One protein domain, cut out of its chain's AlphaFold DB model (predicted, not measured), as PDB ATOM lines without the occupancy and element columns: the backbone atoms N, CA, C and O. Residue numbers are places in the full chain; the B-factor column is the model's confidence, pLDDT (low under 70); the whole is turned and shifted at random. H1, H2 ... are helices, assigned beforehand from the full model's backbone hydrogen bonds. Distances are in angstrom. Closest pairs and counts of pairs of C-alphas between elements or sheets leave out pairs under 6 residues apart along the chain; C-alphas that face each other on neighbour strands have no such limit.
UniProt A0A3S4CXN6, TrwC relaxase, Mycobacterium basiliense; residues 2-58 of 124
ATOM      1  N   TRP A   2       6.760 -30.716 -27.420       71.81
ATOM      2  CA  TRP A   2       6.036 -31.904 -27.880       71.81
ATOM      3  C   TRP A   2       5.782 -31.855 -29.393       71.81
ATOM      4  O   TRP A   2       5.145 -30.919 -29.882       71.81
ATOM      5  N   LEU A   3       6.209 -32.890 -30.117       72.75
ATOM      6  CA  LEU A   3       5.885 -33.121 -31.529       72.75
ATOM      7  C   LEU A   3       4.837 -34.237 -31.635       72.75
ATOM      8  O   LEU A   3       4.836 -35.169 -30.834       72.75
ATOM      9  N   ARG A   4       3.905 -34.128 -32.587       74.94
ATOM     10  CA  ARG A   4       2.835 -35.116 -32.805       74.94
ATOM     11  C   ARG A   4       2.749 -35.451 -34.281       74.94
ATOM     12  O   ARG A   4       2.851 -34.549 -35.104       74.94
ATOM     13  N   ALA A   5       2.512 -36.720 -34.581       76.06
ATOM     14  CA  ALA A   5       2.270 -37.194 -35.935       76.06
ATOM     15  C   ALA A   5       0.786 -37.517 -36.153       76.06
ATOM     16  O   ALA A   5       0.102 -37.956 -35.228       76.06
ATOM     17  N   GLY A   6       0.307 -37.336 -37.385       76.81
ATOM     18  CA  GLY A   6      -1.034 -37.756 -37.806       76.81
ATOM     19  C   GLY A   6      -2.188 -36.985 -37.178       76.81
ATOM     20  O   GLY A   6      -2.171 -35.755 -37.162       76.81
ATOM     21  N   ASP A   7      -3.221 -37.692 -36.702       80.94
ATOM     22  CA  ASP A   7      -4.374 -37.071 -36.037       80.94
ATOM     23  C   ASP A   7      -3.979 -36.552 -34.647       80.94
ATOM     24  O   ASP A   7      -4.182 -37.179 -33.603       80.94
ATOM     25  N   THR A   8      -3.375 -35.366 -34.659       74.25
ATOM     26  CA  THR A   8      -2.815 -34.720 -33.474       74.25
ATOM     27  C   THR A   8      -3.870 -34.366 -32.431       74.25
ATOM     28  O   THR A   8      -3.534 -34.286 -31.249       74.25
ATOM     29  N   HIS A   9      -5.129 -34.162 -32.834       74.81
ATOM     30  CA  HIS A   9      -6.222 -33.837 -31.919       74.81
ATOM     31  C   HIS A   9      -6.642 -35.081 -31.135       74.81
ATOM     32  O   HIS A   9      -6.669 -35.062 -29.902       74.81
ATOM     33  N   THR A  10      -6.889 -36.186 -31.837       78.94
ATOM     34  CA  THR A  10      -7.228 -37.461 -31.197       78.94
ATOM     35  C   THR A  10      -6.073 -37.968 -30.338       78.94
ATOM     36  O   THR A  10      -6.293 -38.324 -29.179       78.94
ATOM     37  N   ALA A  11      -4.837 -37.918 -30.848       76.50
ATOM     38  CA  ALA A  11      -3.652 -38.334 -30.102       76.50
ATOM     39  C   ALA A  11      -3.470 -37.522 -28.809       76.50
ATOM     40  O   ALA A  11      -3.297 -38.109 -27.746       76.50
ATOM     41  N   ALA A  12      -3.572 -36.186 -28.871       76.94
ATOM     42  CA  ALA A  12      -3.441 -35.327 -27.693       76.94
ATOM     43  C   ALA A  12      -4.546 -35.576 -26.657       76.94
ATOM     44  O   ALA A  12      -4.254 -35.636 -25.460       76.94
ATOM     45  N   ARG A  13      -5.793 -35.783 -27.105       78.88
ATOM     46  CA  ARG A  13      -6.931 -36.081 -26.224       78.88
ATOM     47  C   ARG A  13      -6.751 -37.406 -25.483       78.88
ATOM     48  O   ARG A  13      -7.027 -37.468 -24.290       78.88
ATOM     49  N   LEU A  14      -6.254 -38.440 -26.166       79.06
ATOM     50  CA  LEU A  14      -6.032 -39.766 -25.575       79.06
ATOM     51  C   LEU A  14      -5.013 -39.750 -24.431       79.06
ATOM     52  O   LEU A  14      -5.158 -40.505 -23.473       79.06
ATOM     53  N   VAL A  15      -4.007 -38.876 -24.509       79.00
ATOM     54  CA  VAL A  15      -2.940 -38.777 -23.499       79.00
ATOM     55  C   VAL A  15      -3.130 -37.604 -22.526       79.00
ATOM     56  O   VAL A  15      -2.334 -37.428 -21.607       79.00
ATOM     57  N   GLY A  16      -4.183 -36.799 -22.714       77.81
ATOM     58  CA  GLY A  16      -4.515 -35.627 -21.896       77.81
ATOM     59  C   GLY A  16      -3.535 -34.464 -22.003       77.81
ATOM     60  O   GLY A  16      -3.290 -33.760 -21.022       77.81
ATOM     61  N   LEU A  17      -2.968 -34.235 -23.186       80.19
ATOM     62  CA  LEU A  17      -2.247 -32.995 -23.459       80.19
ATOM     63  C   LEU A  17      -3.274 -31.884 -23.735       80.19
ATOM     64  O   LEU A  17      -3.922 -31.882 -24.775       80.19
ATOM     65  N   THR A  18      -3.417 -30.936 -22.803       67.75
ATOM     66  CA  THR A  18      -4.230 -29.713 -22.977       67.75
ATOM     67  C   THR A  18      -3.765 -28.891 -24.187       67.75
ATOM     68  O   THR A  18      -2.565 -28.884 -24.473       67.75
ATOM     69  N   ASP A  19      -4.650 -28.106 -24.811       58.88
ATOM     70  CA  ASP A  19      -4.328 -27.271 -25.985       58.88
ATOM     71  C   ASP A  19      -3.146 -26.305 -25.770       58.88
ATOM     72  O   ASP A  19      -2.374 -26.045 -26.689       58.88
ATOM     73  N   VAL A  20      -2.899 -25.852 -24.538       53.81
ATOM     74  CA  VAL A  20      -1.721 -25.025 -24.213       53.81
ATOM     75  C   VAL A  20      -0.421 -25.820 -24.357       53.81
ATOM     76  O   VAL A  20       0.507 -25.383 -25.029       53.81
ATOM     77  N   ARG A  21      -0.364 -27.051 -23.836       56.34
ATOM     78  CA  ARG A  21       0.759 -27.975 -24.084       56.34
ATOM     79  C   ARG A  21       0.823 -28.403 -25.556       56.34
ATOM     80  O   ARG A  21       1.891 -28.814 -26.017       56.34
ATOM     81  N   ARG A  22      -0.278 -28.285 -26.318       56.19
ATOM     82  CA  ARG A  22      -0.338 -28.514 -27.774       56.19
ATOM     83  C   ARG A  22       0.446 -27.471 -28.576       56.19
ATOM     84  O   ARG A  22       1.037 -27.841 -29.583       56.19
ATOM     85  N   ALA A  23       0.583 -26.239 -28.100       56.81
ATOM     86  CA  ALA A  23       1.231 -25.142 -28.829       56.81
ATOM     87  C   ALA A  23       2.782 -25.166 -28.845       56.81
ATOM     88  O   ALA A  23       3.419 -24.126 -28.959       56.81
ATOM     89  N   GLY A  24       3.415 -26.337 -28.715       60.09
ATOM     90  CA  GLY A  24       4.881 -26.464 -28.776       60.09
ATOM     91  C   GLY A  24       5.619 -26.057 -27.495       60.09
ATOM     92  O   GLY A  24       6.844 -25.950 -27.505       60.09
ATOM     93  N   VAL A  25       4.894 -25.891 -26.386       67.12
ATOM     94  CA  VAL A  25       5.463 -25.592 -25.064       67.12
ATOM     95  C   VAL A  25       6.462 -26.679 -24.644       67.12
ATOM     96  O   VAL A  25       6.379 -27.841 -25.072       67.12
ATOM     97  N   GLU A  26       7.443 -26.284 -23.833       77.38
ATOM     98  CA  GLU A  26       8.446 -27.177 -23.263       77.38
ATOM     99  C   GLU A  26       7.801 -28.395 -22.584       77.38
ATOM    100  O   GLU A  26       6.716 -28.322 -21.999       77.38
ATOM    101  N   ALA A  27       8.447 -29.549 -22.744       81.31
ATOM    102  CA  ALA A  27       7.967 -30.791 -22.162       81.31
ATOM    103  C   ALA A  27       8.569 -30.924 -20.766       81.31
ATOM    104  O   ALA A  27       9.786 -30.871 -20.624       81.31
ATOM    105  N   ASP A  28       7.715 -31.096 -19.761       84.62
ATOM    106  CA  ASP A  28       8.144 -31.363 -18.390       84.62
ATOM    107  C   ASP A  28       8.909 -32.695 -18.343       84.62
ATOM    108  O   ASP A  28       8.356 -33.746 -18.687       84.62
ATOM    109  N   SER A  29      10.180 -32.645 -17.939       84.88
ATOM    110  CA  SER A  29      11.076 -33.802 -17.925       84.88
ATOM    111  C   SER A  29      10.570 -34.921 -17.017       84.88
ATOM    112  O   SER A  29      10.653 -36.081 -17.405       84.88
ATOM    113  N   ALA A  30       9.949 -34.604 -15.876       86.06
ATOM    114  CA  ALA A  30       9.394 -35.614 -14.976       86.06
ATOM    115  C   ALA A  30       8.191 -36.334 -15.605       86.06
ATOM    116  O   ALA A  30       7.991 -37.535 -15.406       86.06
ATOM    117  N   VAL A  31       7.394 -35.617 -16.405       86.06
ATOM    118  CA  VAL A  31       6.297 -36.215 -17.179       86.06
ATOM    119  C   VAL A  31       6.840 -37.111 -18.291       86.06
ATOM    120  O   VAL A  31       6.281 -38.183 -18.514       86.06
ATOM    121  N   VAL A  32       7.918 -36.702 -18.968       85.50
ATOM    122  CA  VAL A  32       8.565 -37.504 -20.021       85.50
ATOM    123  C   VAL A  32       9.161 -38.787 -19.446       85.50
ATOM    124  O   VAL A  32       8.857 -39.860 -19.958       85.50
ATOM    125  N   THR A  33       9.934 -38.697 -18.360       87.50
ATOM    126  CA  THR A  33      10.539 -39.854 -17.680       87.50
ATOM    127  C   THR A  33       9.478 -40.861 -17.257       87.50
ATOM    128  O   THR A  33       9.539 -42.019 -17.652       87.50
ATOM    129  N   ARG A  34       8.428 -40.413 -16.559       87.12
ATOM    130  CA  ARG A  34       7.325 -41.291 -16.138       87.12
ATOM    131  C   ARG A  34       6.629 -41.966 -17.325       87.12
ATOM    132  O   ARG A  34       6.172 -43.103 -17.231       87.12
ATOM    133  N   TRP A  35       6.503 -41.267 -18.448       86.56
ATOM    134  CA  TRP A  35       5.876 -41.853 -19.626       86.56
ATOM    135  C   TRP A  35       6.771 -42.924 -20.264       86.56
ATOM    136  O   TRP A  35       6.279 -44.010 -20.560       86.56
ATOM    137  N   LEU A  36       8.067 -42.658 -20.437       83.56
ATOM    138  CA  LEU A  36       8.997 -43.612 -21.049       83.56
ATOM    139  C   LEU A  36       9.258 -44.825 -20.146       83.56
ATOM    140  O   LEU A  36       9.183 -45.961 -20.614       83.56
ATOM    141  N   ASP A  37       9.493 -44.602 -18.857       84.25
ATOM    142  CA  ASP A  37       9.914 -45.658 -17.936       84.25
ATOM    143  C   ASP A  37       8.714 -46.456 -17.410       84.25
ATOM    144  O   ASP A  37       8.686 -47.685 -17.514       84.25
ATOM    145  N   ASP A  38       7.672 -45.766 -16.929       81.31
ATOM    146  CA  ASP A  38       6.522 -46.406 -16.272       81.31
ATOM    147  C   ASP A  38       5.337 -46.660 -17.219       81.31
ATOM    148  O   ASP A  38       4.345 -47.292 -16.834       81.31
ATOM    149  N   GLY A  39       5.378 -46.135 -18.449       81.81
ATOM    150  CA  GLY A  39       4.259 -46.230 -19.392       81.81
ATOM    151  C   GLY A  39       3.015 -45.452 -18.960       81.81
ATOM    152  O   GLY A  39       1.900 -45.797 -19.369       81.81
ATOM    153  N   VAL A  40       3.182 -44.419 -18.124       85.50
ATOM    154  CA  VAL A  40       2.079 -43.604 -17.595       85.50
ATOM    155  C   VAL A  40       1.979 -42.287 -18.356       85.50
ATOM    156  O   VAL A  40       2.805 -41.385 -18.191       85.50
ATOM    157  N   ALA A  41       0.912 -42.149 -19.137       83.62
ATOM    158  CA  ALA A  41       0.620 -40.952 -19.912       83.62
ATOM    159  C   ALA A  41       0.404 -39.704 -19.016       83.62
ATOM    160  O   ALA A  41       0.201 -39.812 -17.800       83.62
ATOM    161  N   PRO A  42       0.426 -38.484 -19.583       83.81
ATOM    162  CA  PRO A  42       0.179 -37.244 -18.844       83.81
ATOM    163  C   PRO A  42      -1.152 -37.201 -18.076       83.81
ATOM    164  O   PRO A  42      -1.197 -36.605 -17.004       83.81
ATOM    165  N   ASN A  43      -2.204 -37.865 -18.567       84.12
ATOM    166  CA  ASN A  43      -3.492 -38.026 -17.871       84.12
ATOM    167  C   ASN A  43      -3.533 -39.159 -16.827       84.12
ATOM    168  O   ASN A  43      -4.598 -39.436 -16.284       84.12
ATOM    169  N   GLY A  44      -2.419 -39.847 -16.574       81.88
ATOM    170  CA  GLY A  44      -2.370 -41.005 -15.676       81.88
ATOM    171  C   GLY A  44      -2.834 -42.321 -16.310       81.88
ATOM    172  O   GLY A  44      -2.742 -43.366 -15.666       81.88
ATOM    173  N   GLY A  45      -3.293 -42.298 -17.567       80.88
ATOM    174  CA  GLY A  45      -3.644 -43.498 -18.320       80.88
ATOM    175  C   GLY A  45      -2.430 -44.401 -18.542       80.88
ATOM    176  O   GLY A  45      -1.308 -43.924 -18.726       80.88
ATOM    177  N   ARG A  46      -2.656 -45.715 -18.532       76.31
ATOM    178  CA  ARG A  46      -1.620 -46.732 -18.748       76.31
ATOM    179  C   ARG A  46      -1.969 -47.572 -19.968       76.31
ATOM    180  O   ARG A  46      -3.103 -48.025 -20.104       76.31
ATOM    181  N   GLY A  47      -0.996 -47.751 -20.855       68.69
ATOM    182  CA  GLY A  47      -1.087 -48.698 -21.966       68.69
ATOM    183  C   GLY A  47      -0.731 -50.120 -21.526       68.69
ATOM    184  O   GLY A  47      -0.800 -50.466 -20.346       68.69
ATOM    185  N   ARG A  48      -0.296 -50.955 -22.475       64.25
ATOM    186  CA  ARG A  48       0.325 -52.247 -22.147       64.25
ATOM    187  C   ARG A  48       1.582 -51.971 -21.317       64.25
ATOM    188  O   ARG A  48       2.422 -51.197 -21.762       64.25
ATOM    189  N   ALA A  49       1.698 -52.579 -20.134       61.19
ATOM    190  CA  ALA A  49       2.872 -52.403 -19.281       61.19
ATOM    191  C   ALA A  49       4.146 -52.729 -20.078       61.19
ATOM    192  O   ALA A  49       4.228 -53.798 -20.696       61.19
ATOM    193  N   PHE A  50       5.107 -51.800 -20.097       63.34
ATOM    194  CA  PHE A  50       6.407 -52.053 -20.699       63.34
ATOM    195  C   PHE A  50       7.118 -53.121 -19.863       63.34
ATOM    196  O   PHE A  50       7.340 -52.956 -18.667       63.34
ATOM    197  N   GLY A  51       7.416 -54.264 -20.478       65.44
ATOM    198  CA  GLY A  51       8.317 -55.245 -19.887       65.44
ATOM    199  C   GLY A  51       9.768 -54.826 -20.110       65.44
ATOM    200  O   GLY A  51      10.052 -53.970 -20.940       65.44
ATOM    201  N   THR A  52      10.711 -55.510 -19.467       66.50
ATOM    202  CA  THR A  52      12.162 -55.245 -19.591       66.50
ATOM    203  C   THR A  52      12.726 -55.334 -21.016       66.50
ATOM    204  O   THR A  52      13.847 -54.904 -21.258       66.50
ATOM    205  N   ARG A  53      11.975 -55.911 -21.963       73.25
ATOM    206  CA  ARG A  53      12.330 -56.001 -23.393       73.25
ATOM    207  C   ARG A  53      11.398 -55.193 -24.300       73.25
ATOM    208  O   ARG A  53      11.399 -55.398 -25.512       73.25
ATOM    209  N   SER A  54      10.525 -54.366 -23.736       74.69
ATOM    210  CA  SER A  54       9.609 -53.543 -24.521       74.69
ATOM    211  C   SER A  54      10.319 -52.314 -25.082       74.69
ATOM    212  O   SER A  54      11.280 -51.816 -24.509       74.69
ATOM    213  N   VAL A  55       9.845 -51.821 -26.227       76.94
ATOM    214  CA  VAL A  55      10.308 -50.546 -26.783       76.94
ATOM    215  C   VAL A  55       9.564 -49.425 -26.063       76.94
ATOM    216  O   VAL A  55       8.354 -49.286 -26.224       76.94
ATOM    217  N   HIS A  56      10.295 -48.660 -25.257       77.56
ATOM    218  CA  HIS A  56       9.769 -47.577 -24.416       77.56
ATOM    219  C   HIS A  56       9.509 -46.276 -25.196       77.56
ATOM    220  O   HIS A  56       8.719 -45.434 -24.779       77.56
ATOM    221  N   GLY A  57      10.144 -46.122 -26.359       76.88
ATOM    222  CA  GLY A  57       9.997 -44.966 -27.235       76.88
ATOM    223  C   GLY A  57      10.903 -45.071 -28.460       76.88
ATOM    224  O   GLY A  57      11.747 -45.962 -28.543       76.88
ATOM    225  N   PHE A  58      10.719 -44.155 -29.408       78.94
ATOM    226  CA  PHE A  58      11.589 -43.998 -30.571       78.94
ATOM    227  C   PHE A  58      12.277 -42.641 -30.494       78.94
ATOM    228  O   PHE A  58      11.607 -41.630 -30.284       78.94
TER     229      PHE A  58
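What this domain is: This is residues 2 to 58 of the 124 residues of the protein "TrwC relaxase" of Mycobacterium basiliense (UniProt A0A3S4CXN6). With little regular structure, the model is three short helices joined by loops: H1 and H2 near each other towards one end, H3 set apart from both, and a long stretch, residues 39 to 58, that folds back towards H1 and then turns away to the other end. The printed part has 57 residues, of which 22 are in H1, H2 and H3, in that order; there is no named strand and the class is all helix. It is compact, with a radius of gyration of the C-alphas of 11.6 A and spans of 33 by 22 by 20 A.

How they stand to each other: H1, residues 8 to 15, and H2, residues 19 to 22, are close but not clearly touching; their closest C-alphas, of Ala 12 and Arg 22, are 7.5 A apart. H3, residues 29 to 38, is apart from both. Every O i to N i+4 pair is within hydrogen-bond range in H1 and H3; H2 is too short for such a pair.

Where its parts are: H1 starts at C-alpha 8 (-2.815, -34.720, -33.474) and measures 10.8 A. H3 measures 13.5 A and ends at C-alpha 38 (6.522, -46.406, -16.272).

The domain as a whole: The C-alphas farthest apart, of Val 20 and Arg 53, are 34.0 A apart. The printed part has no cut. The H1 to H2 link is tight, the H2 to H3 link short. Residues 18 to 25 and 47 to 52 have pLDDT under 70.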